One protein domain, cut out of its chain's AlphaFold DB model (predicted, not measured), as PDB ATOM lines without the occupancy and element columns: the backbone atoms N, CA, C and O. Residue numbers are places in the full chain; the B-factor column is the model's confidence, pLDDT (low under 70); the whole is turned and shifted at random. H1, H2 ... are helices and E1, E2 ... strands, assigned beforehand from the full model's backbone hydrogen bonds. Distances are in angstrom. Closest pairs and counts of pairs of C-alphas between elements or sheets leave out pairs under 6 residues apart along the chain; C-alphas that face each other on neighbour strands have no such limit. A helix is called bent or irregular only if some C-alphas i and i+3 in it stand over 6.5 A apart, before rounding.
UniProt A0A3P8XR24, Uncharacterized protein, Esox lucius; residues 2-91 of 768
ATOM      1  N   GLU A   2     -46.572  65.558  35.159       55.28
ATOM      2  CA  GLU A   2     -47.223  66.077  36.380       55.28
ATOM      3  C   GLU A   2     -47.647  64.988  37.375       55.28
ATOM      4  O   GLU A   2     -47.434  65.144  38.568       55.28
ATOM      5  N   SER A   3     -48.154  63.847  36.898       57.19
ATOM      6  CA  SER A   3     -48.518  62.683  37.722       57.19
ATOM      7  C   SER A   3     -47.414  62.187  38.670       57.19
ATOM      8  O   SER A   3     -47.726  61.711  39.758       57.19
ATOM      9  N   ILE A   4     -46.139  62.325  38.288       58.78
ATOM     10  CA  ILE A   4     -44.975  61.980  39.124       58.78
ATOM     11  C   ILE A   4     -44.711  63.095  40.147       58.78
ATOM     12  O   ILE A   4     -44.512  62.825  41.329       58.78
ATOM     13  N   LEU A   5     -44.768  64.355  39.704       62.19
ATOM     14  CA  LEU A   5     -44.547  65.541  40.544       62.19
ATOM     15  C   LEU A   5     -45.642  65.719  41.613       62.19
ATOM     16  O   LEU A   5     -45.368  66.228  42.695       62.19
ATOM     17  N   LEU A   6     -46.865  65.261  41.330       66.00
ATOM     18  CA  LEU A   6     -48.003  65.256  42.253       66.00
ATOM     19  C   LEU A   6     -47.877  64.208  43.371       66.00
ATOM     20  O   LEU A   6     -48.566  64.329  44.382       66.00
ATOM     21  N   ARG A   7     -47.046  63.167  43.202       63.94
ATOM     22  CA  ARG A   7     -46.917  62.049  44.157       63.94
ATOM     23  C   ARG A   7     -45.463  61.562  44.320       63.94
ATOM     24  O   ARG A   7     -45.192  60.378  44.109       63.94
ATOM     25  N   PRO A   8     -44.522  62.430  44.738       57.91
ATOM     26  CA  PRO A   8     -43.087  62.125  44.730       57.91
ATOM     27  C   PRO A   8     -42.694  60.897  45.568       57.91
ATOM     28  O   PRO A   8     -41.761  60.194  45.201       57.91
ATOM     29  N   GLY A   9     -43.418  60.604  46.656       60.16
ATOM     30  CA  GLY A   9     -43.175  59.432  47.512       60.16
ATOM     31  C   GLY A   9     -43.839  58.121  47.059       60.16
ATOM     32  O   GLY A   9     -43.665  57.111  47.728       60.16
ATOM     33  N   GLN A  10     -44.616  58.110  45.964       62.50
ATOM     34  CA  GLN A  10     -45.288  56.897  45.456       62.50
ATOM     35  C   GLN A  10     -44.623  56.301  44.203       62.50
ATOM     36  O   GLN A  10     -45.102  55.299  43.679       62.50
ATOM     37  N   VAL A  11     -43.530  56.895  43.712       62.66
ATOM     38  CA  VAL A  11     -42.824  56.438  42.506       62.66
ATOM     39  C   VAL A  11     -41.474  55.845  42.896       62.66
ATOM     40  O   VAL A  11     -40.518  56.572  43.149       62.66
ATOM     41  N   GLN A  12     -41.392  54.515  42.926       65.25
ATOM     42  CA  GLN A  12     -40.124  53.788  43.021       65.25
ATOM     43  C   GLN A  12     -39.598  53.443  41.623       65.25
ATOM     44  O   GLN A  12     -40.370  53.314  40.673       65.25
ATOM     45  N   THR A  13     -38.280  53.288  41.488       68.50
ATOM     46  CA  THR A  13     -37.613  53.029  40.197       68.50
ATOM     47  C   THR A  13     -37.071  51.609  40.046       68.50
ATOM     48  O   THR A  13     -36.508  51.280  38.997       68.50
ATOM     49  N   HIS A  14     -37.241  50.775  41.073       71.38
ATOM     50  CA  HIS A  14     -36.864  49.364  41.080       71.38
ATOM     51  C   HIS A  14     -37.694  48.545  40.085       71.38
ATOM     52  O   HIS A  14     -38.844  48.867  39.787       71.38
ATOM     53  N   ASP A  15     -37.095  47.479  39.570       74.69
ATOM     54  CA  ASP A  15     -37.769  46.515  38.706       74.69
ATOM     55  C   ASP A  15     -38.676  45.599  39.541       74.69
ATOM     56  O   ASP A  15     -38.312  45.198  40.648       74.69
ATOM     57  N   PHE A  16     -39.864  45.263  39.033       80.12
ATOM     58  CA  PHE A  16     -40.776  44.363  39.738       80.12
ATOM     59  C   PHE A  16     -40.227  42.931  39.728       80.12
ATOM     60  O   PHE A  16     -40.127  42.308  38.671       80.12
ATOM     61  N   VAL A  17     -39.921  42.396  40.913       82.62
ATOM     62  CA  VAL A  17     -39.530  40.995  41.109       82.62
ATOM     63  C   VAL A  17     -40.548  40.329  42.029       82.62
ATOM     64  O   VAL A  17     -40.589  40.583  43.231       82.62
ATOM     65  N   GLY A  18     -41.390  39.481  41.448       86.12
ATOM     66  CA  GLY A  18     -42.495  38.826  42.135       86.12
ATOM     67  C   GLY A  18     -43.443  38.171  41.140       86.12
ATOM     68  O   GLY A  18     -43.086  37.944  39.984       86.12
ATOM     69  N   CYS A  19     -44.666  37.882  41.577       87.94
ATOM     70  CA  CYS A  19     -45.651  37.177  40.762       87.94
ATOM     71  C   CYS A  19     -46.793  38.085  40.312       87.94
ATOM     72  O   CYS A  19     -47.344  38.845  41.106       87.94
ATOM     73  N   VAL A  20     -47.210  37.931  39.055       86.06
ATOM     74  CA  VAL A  20     -48.412  38.571  38.510       86.06
ATOM     75  C   VAL A  20     -49.355  37.482  38.001       86.06
ATOM     76  O   VAL A  20     -48.939  36.595  37.258       86.06
ATOM     77  N   ARG A  21     -50.629  37.542  38.399       87.19
ATOM     78  CA  ARG A  21     -51.701  36.646  37.932       87.19
ATOM     79  C   ARG A  21     -52.833  37.461  37.314       87.19
ATOM     80  O   ARG A  21     -52.979  38.639  37.622       87.19
ATOM     81  N   ASN A  22     -53.661  36.823  36.490       86.94
ATOM     82  CA  ASN A  22     -54.902  37.399  35.952       86.94
ATOM     83  C   ASN A  22     -54.740  38.726  35.174       86.94
ATOM     84  O   ASN A  22     -55.687  39.512  35.125       86.94
ATOM     85  N   ILE A  23     -53.582  38.970  34.540       85.25
ATOM     86  CA  ILE A  23     -53.358  40.165  33.708       85.25
ATOM     87  C   ILE A  23     -54.419  40.218  32.605       85.25
ATOM     88  O   ILE A  23     -54.591  39.262  31.845       85.25
ATOM     89  N   LYS A  24     -55.116  41.351  32.498       86.81
ATOM     90  CA  LYS A  24     -56.076  41.635  31.428       86.81
ATOM     91  C   LYS A  24     -55.849  43.045  30.901       86.81
ATOM     92  O   LYS A  24     -55.730  43.973  31.693       86.81
ATOM     93  N   ILE A  25     -55.862  43.212  29.582       85.81
ATOM     94  CA  ILE A  25     -55.973  44.526  28.935       85.81
ATOM     95  C   ILE A  25     -57.297  44.536  28.177       85.81
ATOM     96  O   ILE A  25     -57.571  43.625  27.401       85.81
ATOM     97  N   ASN A  26     -58.151  45.526  28.452       90.69
ATOM     98  CA  ASN A  26     -59.498  45.649  27.878       90.69
ATOM     99  C   ASN A  26     -60.325  44.346  27.987       90.69
ATOM    100  O   ASN A  26     -60.997  43.927  27.052       90.69
ATOM    101  N   GLY A  27     -60.217  43.660  29.132       88.31
ATOM    102  CA  GLY A  27     -60.857  42.364  29.397       88.31
ATOM    103  C   GLY A  27     -60.134  41.141  28.813       88.31
ATOM    104  O   GLY A  27     -60.281  40.047  29.361       88.31
ATOM    105  N   VAL A  28     -59.305  41.309  27.776       89.00
ATOM    106  CA  VAL A  28     -58.553  40.223  27.128       89.00
ATOM    107  C   VAL A  28     -57.450  39.713  28.062       89.00
ATOM    108  O   VAL A  28     -56.570  40.495  28.431       89.00
ATOM    109  N   PRO A  29     -57.436  38.418  28.439       85.94
ATOM    110  CA  PRO A  29     -56.395  37.869  29.298       85.94
ATOM    111  C   PRO A  29     -55.056  37.767  28.559       85.94
ATOM    112  O   PRO A  29     -54.976  37.215  27.451       85.94
ATOM    113  N   LEU A  30     -54.003  38.264  29.206       82.25
ATOM    114  CA  LEU A  30     -52.617  38.155  28.764       82.25
ATOM    115  C   LEU A  30     -51.877  37.153  29.653       82.25
ATOM    116  O   LEU A  30     -51.846  37.291  30.873       82.25
ATOM    117  N   GLY A  31     -51.286  36.138  29.027       74.94
ATOM    118  CA  GLY A  31     -50.338  35.223  29.665       74.94
ATOM    119  C   GLY A  31     -48.942  35.394  29.055       74.94
ATOM    120  O   GLY A  31     -48.832  36.028  28.003       74.94
ATOM    121  N   PRO A  32     -47.888  34.804  29.649       71.00
ATOM    122  CA  PRO A  32     -46.515  34.924  29.145       71.00
ATOM    123  C   PRO A  32     -46.363  34.535  27.667       71.00
ATOM    124  O   PRO A  32     -45.664  35.214  26.925       71.00
ATOM    125  N   ALA A  33     -47.114  33.529  27.203       67.69
ATOM    126  CA  ALA A  33     -47.158  33.091  25.803       67.69
ATOM    127  C   ALA A  33     -47.763  34.111  24.805       67.69
ATOM    128  O   ALA A  33     -47.831  33.824  23.614       67.69
ATOM    129  N   LYS A  34     -48.225  35.283  25.268       73.88
ATOM    130  CA  LYS A  34     -48.651  36.422  24.429       73.88
ATOM    131  C   LYS A  34     -47.687  37.616  24.495       73.88
ATOM    132  O   LYS A  34     -47.987  38.663  23.926       73.88
ATOM    133  N   ALA A  35     -46.569  37.509  25.214       75.62
ATOM    134  CA  ALA A  35     -45.544  38.546  25.223       75.62
ATOM    135  C   ALA A  35     -44.701  38.464  23.940       75.62
ATOM    136  O   ALA A  35     -44.253  37.382  23.573       75.62
ATOM    137  N   LEU A  36     -44.446  39.607  23.292       76.94
ATOM    138  CA  LEU A  36     -43.591  39.679  22.095       76.94
ATOM    139  C   LEU A  36     -42.161  39.188  22.383       76.94
ATOM    140  O   LEU A  36     -41.544  38.533  21.551       76.94
ATOM    141  N   VAL A  37     -41.651  39.493  23.581       75.06
ATOM    142  CA  VAL A  37     -40.398  38.971  24.138       75.06
ATOM    143  C   VAL A  37     -40.576  38.811  25.650       75.06
ATOM    144  O   VAL A  37     -41.156  39.684  26.297       75.06
ATOM    145  N   ALA A  38     -40.058  37.724  26.223       71.81
ATOM    146  CA  ALA A  38     -40.039  37.480  27.663       71.81
ATOM    147  C   ALA A  38     -38.715  36.827  28.089       71.81
ATOM    148  O   ALA A  38     -38.273  35.857  27.477       71.81
ATOM    149  N   TYR A  39     -38.116  37.328  29.171       77.69
ATOM    150  CA  TYR A  39     -36.918  36.765  29.802       77.69
ATOM    151  C   TYR A  39     -37.129  36.685  31.315       77.69
ATOM    152  O   TYR A  39     -37.799  37.542  31.886       77.69
ATOM    153  N   ASN A  40     -36.558  35.665  31.961       76.88
ATOM    154  CA  ASN A  40     -36.634  35.429  33.412       76.88
ATOM    155  C   ASN A  40     -38.064  35.326  33.999       76.88
ATOM    156  O   ASN A  40     -38.236  35.403  35.214       76.88
ATOM    157  N   ILE A  41     -39.085  35.107  33.161       81.00
ATOM    158  CA  ILE A  41     -40.458  34.819  33.596       81.00
ATOM    159  C   ILE A  41     -40.606  33.310  33.809       81.00
ATOM    160  O   ILE A  41     -40.296  32.518  32.922       81.00
ATOM    161  N   LEU A  42     -41.121  32.919  34.975       81.38
ATOM    162  CA  LEU A  42     -41.524  31.547  35.279       81.38
ATOM    163  C   LEU A  42     -43.044  31.407  35.105       81.38
ATOM    164  O   LEU A  42     -43.797  32.298  35.488       81.38
ATOM    165  N   GLU A  43     -43.517  30.269  34.586       79.69
ATOM    166  CA  GLU A  43     -44.963  29.970  34.509       79.69
ATOM    167  C   GLU A  43     -45.617  29.780  35.887       79.69
ATOM    168  O   GLU A  43     -46.838  29.830  36.032       79.69
ATOM    169  N   ARG A  44     -44.797  29.517  36.908       84.81
ATOM    170  CA  ARG A  44     -45.210  29.291  38.294       84.81
ATOM    171  C   ARG A  44     -44.678  30.408  39.180       84.81
ATOM    172  O   ARG A  44     -43.708  31.074  38.843       84.81
ATOM    173  N   CYS A  45     -45.289  30.536  40.351       87.75
ATOM    174  CA  CYS A  45     -44.908  31.480  41.392       87.75
ATOM    175  C   CYS A  45     -44.197  30.760  42.560       87.75
ATOM    176  O   CYS A  45     -44.803  30.585  43.618       87.75
ATOM    177  N   PRO A  46     -42.953  30.263  42.405       87.38
ATOM    178  CA  PRO A  46     -42.201  29.768  43.544       87.38
ATOM    179  C   PRO A  46     -41.741  30.949  44.406       87.38
ATOM    180  O   PRO A  46     -41.140  31.903  43.911       87.38
ATOM    181  N   ARG A  47     -41.988  30.846  45.709       87.38
ATOM    182  CA  ARG A  47     -41.275  31.563  46.768       87.38
ATOM    183  C   ARG A  47     -40.967  30.538  47.854       87.38
ATOM    184  O   ARG A  47     -41.800  29.674  48.124       87.38
ATOM    185  N   ALA A  48     -39.783  30.598  48.454       84.56
ATOM    186  CA  ALA A  48     -39.486  29.761  49.610       84.56
ATOM    187  C   ALA A  48     -40.338  30.220  50.808       84.56
ATOM    188  O   ALA A  48     -40.394  31.414  51.102       84.56
ATOM    189  N   ALA A  49     -40.993  29.282  51.500       84.94
ATOM    190  CA  ALA A  49     -41.751  29.586  52.720       84.94
ATOM    191  C   ALA A  49     -40.836  30.050  53.871       84.94
ATOM    192  O   ALA A  49     -41.250  30.817  54.735       84.94
ATOM    193  N   VAL A  50     -39.575  29.611  53.854       88.44
ATOM    194  CA  VAL A  50     -38.514  30.048  54.763       88.44
ATOM    195  C   VAL A  50     -37.667  31.094  54.038       88.44
ATOM    196  O   VAL A  50     -37.162  30.828  52.946       88.44
ATOM    197  N   SER A  51     -37.500  32.271  54.644       89.94
ATOM    198  CA  SER A  51     -36.643  33.334  54.108       89.94
ATOM    199  C   SER A  51     -35.198  32.846  53.917       89.94
ATOM    200  O   SER A  51     -34.627  32.287  54.859       89.94
ATOM    201  N   PRO A  52     -34.549  33.112  52.766       89.56
ATOM    202  CA  PRO A  52     -33.149  32.746  52.554       89.56
ATOM    203  C   PRO A  52     -32.176  33.487  53.488       89.56
ATOM    204  O   PRO A  52     -31.026  33.073  53.604       89.56
ATOM    205  N   CYS A  53     -32.617  34.540  54.186       95.25
ATOM    206  CA  CYS A  53     -31.814  35.225  55.199       95.25
ATOM    207  C   CYS A  53     -31.789  34.528  56.571       95.25
ATOM    208  O   CYS A  53     -30.916  34.838  57.379       95.25
ATOM    209  N   LEU A  54     -32.690  33.573  56.847       93.56
ATOM    210  CA  LEU A  54     -32.752  32.879  58.146       93.56
ATOM    211  C   LEU A  54     -31.555  31.950  58.412       93.56
ATOM    212  O   LEU A  54     -31.313  31.587  59.559       93.56
ATOM    213  N   SER A  55     -30.777  31.601  57.385       91.94
ATOM    214  CA  SER A  55     -29.501  30.887  57.529       91.94
ATOM    215  C   SER A  55     -28.325  31.792  57.928       91.94
ATOM    216  O   SER A  55     -27.220  31.289  58.116       91.94
ATOM    217  N   GLY A  56     -28.534  33.110  58.042       94.25
ATOM    218  CA  GLY A  56     -27.481  34.093  58.313       94.25
ATOM    219  C   GLY A  56     -26.364  34.133  57.255       94.25
ATOM    220  O   GLY A  56     -25.196  34.121  57.635       94.25
ATOM    221  N   PRO A  57     -26.665  34.177  55.938       95.12
ATOM    222  CA  PRO A  57     -25.659  33.977  54.891       95.12
ATOM    223  C   PRO A  57     -24.694  35.162  54.701       95.12
ATOM    224  O   PRO A  57     -23.722  35.046  53.957       95.12
ATOM    225  N   CYS A  58     -24.958  36.303  55.342       96.69
ATOM    226  CA  CYS A  58     -24.146  37.512  55.241       96.69
ATOM    227  C   CYS A  58     -23.213  37.627  56.449       96.69
ATOM    228  O   CYS A  58     -23.651  37.843  57.579       96.69
ATOM    229  N   LEU A  59     -21.918  37.477  56.197       94.69
ATOM    230  CA  LEU A  59     -20.862  37.506  57.201       94.69
ATOM    231  C   LEU A  59     -20.440  38.947  57.533       94.69
ATOM    232  O   LEU A  59     -20.874  39.913  56.904       94.69
ATOM    233  N   ASN A  60     -19.573  39.090  58.540       93.50
ATOM    234  CA  ASN A  60     -18.847  40.331  58.847       93.50
ATOM    235  C   ASN A  60     -19.735  41.588  59.028       93.50
ATOM    236  O   ASN A  60     -19.348  42.712  58.698       93.50
ATOM    237  N   GLY A  61     -20.943  41.391  59.567       91.88
ATOM    238  CA  GLY A  61     -21.921  42.456  59.808       91.88
ATOM    239  C   GLY A  61     -22.662  42.945  58.557       91.88
ATOM    240  O   GLY A  61     -23.290  43.999  58.614       91.88
ATOM    241  N   GLY A  62     -22.586  42.223  57.434       93.12
ATOM    242  CA  GLY A  62     -23.374  42.523  56.239       93.12
ATOM    243  C   GLY A  62     -24.877  42.333  56.475       93.12
ATOM    244  O   GLY A  62     -25.305  41.336  57.055       93.12
ATOM    245  N   LEU A  63     -25.692  43.276  56.002       94.75
ATOM    246  CA  LEU A  63     -27.149  43.205  56.111       94.75
ATOM    247  C   LEU A  63     -27.711  42.251  55.050       94.75
ATOM    248  O   LEU A  63     -27.555  42.496  53.853       94.75
ATOM    249  N   CYS A  64     -28.403  41.197  55.483       95.75
ATOM    250  CA  CYS A  64     -29.136  40.316  54.579       95.75
ATOM    251  C   CYS A  64     -30.483  40.925  54.181       95.75
ATOM    252  O   CYS A  64     -31.259  41.347  55.038       95.75
ATOM    253  N   GLN A  65     -30.768  40.933  52.882       92.25
ATOM    254  CA  GLN A  65     -32.048  41.329  52.310       92.25
ATOM    255  C   GLN A  65     -32.676  40.146  51.575       92.25
ATOM    256  O   GLN A  65     -32.109  39.627  50.612       92.25
ATOM    257  N   ASP A  66     -33.857  39.742  52.036       90.81
ATOM    258  CA  ASP A  66     -34.704  38.746  51.389       90.81
ATOM    259  C   ASP A  66     -35.244  39.316  50.066       90.81
ATOM    260  O   ASP A  66     -35.905  40.356  50.050       90.81
ATOM    261  N   GLN A  67     -34.938  38.641  48.960       87.38
ATOM    262  CA  GLN A  67     -35.490  38.908  47.634       87.38
ATOM    263  C   GLN A  67     -36.370  37.727  47.217       87.38
ATOM    264  O   GLN A  67     -36.206  36.609  47.696       87.38
ATOM    265  N   TRP A  68     -37.283  37.935  46.261       86.62
ATOM    266  CA  TRP A  68     -38.313  36.940  45.916       86.62
ATOM    267  C   TRP A  68     -37.806  35.496  45.704       86.62
ATOM    268  O   TRP A  68     -38.484  34.536  46.072       86.62
ATOM    269  N   SER A  69     -36.625  35.349  45.103       80.25
ATOM    270  CA  SER A  69     -36.021  34.066  44.720       80.25
ATOM    271  C   SER A  69     -34.628  33.809  45.310       80.25
ATOM    272  O   SER A  69     -34.039  32.770  45.027       80.25
ATOM    273  N   HIS A  70     -34.066  34.755  46.067       85.50
ATOM    274  CA  HIS A  70     -32.663  34.747  46.501       85.50
ATOM    275  C   HIS A  70     -32.453  35.699  47.690       85.50
ATOM    276  O   HIS A  70     -33.392  36.328  48.165       85.50
ATOM    277  N   TYR A  71     -31.223  35.830  48.179       89.81
ATOM    278  CA  TYR A  71     -30.849  36.876  49.134       89.81
ATOM    279  C   TYR A  71     -29.809  37.813  48.519       89.81
ATOM    280  O   TYR A  71     -29.089  37.443  47.591       89.81
ATOM    281  N   ILE A  72     -29.717  39.024  49.060       90.06
ATOM    282  CA  ILE A  72     -28.660  39.991  48.766       90.06
ATOM    283  C   ILE A  72     -27.980  40.367  50.081       90.06
ATOM    284  O   ILE A  72     -28.654  40.764  51.027       90.06
ATOM    285  N   CYS A  73     -26.651  40.286  50.130       92.94
ATOM    286  CA  CYS A  73     -25.870  40.829  51.236       92.94
ATOM    287  C   CYS A  73     -25.395  42.249  50.912       92.94
ATOM    288  O   CYS A  73     -24.630  42.456  49.970       92.94
ATOM    289  N   GLN A  74     -25.822  43.229  51.708       90.94
ATOM    290  CA  GLN A  74     -25.249  44.573  51.698       90.94
ATOM    291  C   GLN A  74     -24.059  44.613  52.664       90.94
ATOM    292  O   GLN A  74     -24.236  44.630  53.883       90.94
ATOM    293  N   CYS A  75     -22.843  44.586  52.123       88.19
ATOM    294  CA  CYS A  75     -21.622  44.527  52.924       88.19
ATOM    295  C   CYS A  75     -21.285  45.862  53.593       88.19
ATOM    296  O   CYS A  75     -21.547  46.939  53.056       88.19
ATOM    297  N   THR A  76     -20.651  45.788  54.765       87.12
ATOM    298  CA  THR A  76     -20.016  46.954  55.389       87.12
ATOM    299  C   THR A  76     -18.774  47.359  54.583       87.12
ATOM    300  O   THR A  76     -18.194  46.540  53.879       87.12
ATOM    301  N   HIS A  77     -18.340  48.622  54.675       77.06
ATOM    302  CA  HIS A  77     -17.309  49.200  53.790       77.06
ATOM    303  C   HIS A  77     -15.956  48.455  53.757       77.06
ATOM    304  O   HIS A  77     -15.205  48.599  52.794       77.06
ATOM    305  N   ASN A  78     -15.648  47.654  54.781       82.38
ATOM    306  CA  ASN A  78     -14.428  46.847  54.855       82.38
ATOM    307  C   ASN A  78     -14.562  45.453  54.221       82.38
ATOM    308  O   ASN A  78     -13.582  44.715  54.239       82.38
ATOM    309  N   TYR A  79     -15.725  45.083  53.672       84.12
ATOM    310  CA  TYR A  79     -15.981  43.753  53.115       84.12
ATOM    311  C   TYR A  79     -16.691  43.792  51.751       84.12
ATOM    312  O   TYR A  79     -17.389  44.743  51.405       84.12
ATOM    313  N   THR A  80     -16.501  42.730  50.975       80.88
ATOM    314  CA  THR A  80     -17.007  42.515  49.613       80.88
ATOM    315  C   THR A  80     -17.297  41.020  49.405       80.88
ATOM    316  O   THR A  80     -17.040  40.206  50.291       80.88
ATOM    317  N   GLY A  81     -17.839  40.642  48.243       81.50
ATOM    318  CA  GLY A  81     -18.246  39.266  47.939       81.50
ATOM    319  C   GLY A  81     -19.758  39.078  48.054       81.50
ATOM    320  O   GLY A  81     -20.481  39.957  48.518       81.50
ATOM    321  N   THR A  82     -20.271  37.932  47.602       86.88
ATOM    322  CA  THR A  82     -21.717  37.630  47.622       86.88
ATOM    323  C   THR A  82     -22.273  37.431  49.032       86.88
ATOM    324  O   THR A  82     -23.453  37.680  49.257       86.88
ATOM    325  N   THR A  83     -21.417  37.026  49.969       91.88
ATOM    326  CA  THR A  83     -21.708  36.745  51.385       91.88
ATOM    327  C   THR A  83     -20.963  37.685  52.341       91.88
ATOM    328  O   THR A  83     -20.992  37.475  53.550       91.88
ATOM    329  N   CYS A  84     -20.295  38.729  51.830       91.00
ATOM    330  CA  CYS A  84     -19.433  39.639  52.605       91.00
ATOM    331  C   CYS A  84     -18.271  38.944  53.343       91.00
ATOM    332  O   CYS A  84     -17.826  39.398  54.397       91.00
ATOM    333  N   ASP A  85     -17.782  37.831  52.798       88.06
ATOM    334  CA  ASP A  85     -16.687  37.018  53.334       88.06
ATOM    335  C   ASP A  85     -15.294  37.654  53.163       88.06
ATOM    336  O   ASP A  85     -14.392  37.410  53.964       88.06
ATOM    337  N   THR A  86     -15.126  38.491  52.140       78.88
ATOM    338  CA  THR A  86     -13.829  38.958  51.644       78.88
ATOM    339  C   THR A  86     -13.522  40.369  52.150       78.88
ATOM    340  O   THR A  86     -14.281  41.294  51.886       78.88
ATOM    341  N   GLU A  87     -12.403  40.580  52.848       77.88
ATOM    342  CA  GLU A  87     -12.044  41.891  53.422       77.88
ATOM    343  C   GLU A  87     -11.419  42.843  52.376       77.88
ATOM    344  O   GLU A  87     -10.297  42.629  51.910       77.88
ATOM    345  N   THR A  88     -12.119  43.921  52.020       67.94
ATOM    346  CA  THR A  88     -11.760  44.884  50.960       67.94
ATOM    347  C   THR A  88     -10.369  45.505  51.141       67.94
ATOM    348  O   THR A  88      -9.671  45.753  50.163       67.94
ATOM    349  N   SER A  89      -9.933  45.718  52.386       60.38
ATOM    350  CA  SER A  89      -8.657  46.369  52.741       60.38
ATOM    351  C   SER A  89      -7.397  45.581  52.338       60.38
ATOM    352  O   SER A  89      -6.309  46.155  52.303       60.38
ATOM    353  N   LYS A  90      -7.519  44.271  52.073       59.19
ATOM    354  CA  LYS A  90      -6.387  43.335  51.905       59.19
ATOM    355  C   LYS A  90      -6.207  42.799  50.484       59.19
ATOM    356  O   LYS A  90      -5.195  42.155  50.211       59.19
ATOM    357  N   HIS A  91      -7.158  43.047  49.584       65.94
ATOM    358  CA  HIS A  91      -7.237  42.363  48.292       65.94
ATOM    359  C   HIS A  91      -6.902  43.283  47.118       65.94
ATOM    360  O   HIS A  91      -7.781  43.800  46.432       65.94
TER     361      HIS A  91
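What this domain is: This is residues 2 to 91 of the 768 residues of an uncharacterized protein of Esox lucius (UniProt A0A3P8XR24). Little regular structure is here: a long winding chain leads from the short helix H1, on an arm, through wide loops to a small head, the hairpin E1 and E2 with H2 near it. The printed part has 90 residues, 18 of them in named elements, in the order H1, H2, E1, E2; the class is mixed and the sheet antiparallel. It is extended, with a radius of gyration of the C-alphas of 18.9 A and spans of 57 by 37 by 25 A.

Where its parts are: Find C-alpha 2 at (-47.223, 66.077, 36.380), where H1, residues 2 to 5, begins. H2 is residues 52 to 55, neither bent nor irregular, but only just: C-alphas 52 and 55 are 6.4 A apart. E1, residues 63 to 67, runs 12.6 A; E2, residues 70 to 74, runs 13.4 A to C-alpha 74 at (-25.249, 44.573, 51.698).

How they stand to each other: In the hairpin, N 65 and O 72 are within hydrogen-bond range, 2.8 A. The closest C-alphas of H2 and E1, Cys 53 and Cys 64, are 5.8 A apart. H1 is apart from H2, E1 and E2. Both helices are too short for O i to N i+4 pairs; the one O i to N i+3 pair is within range in H1, not in H2.

The domain as a whole: The farthest C-alphas, Gly 27 and Lys 90, are 58.9 A apart. The printed part has no cut; H1 to H2 is a long link. Confidence is under 70 at residues 2 to 13, 33 and 88 to 91.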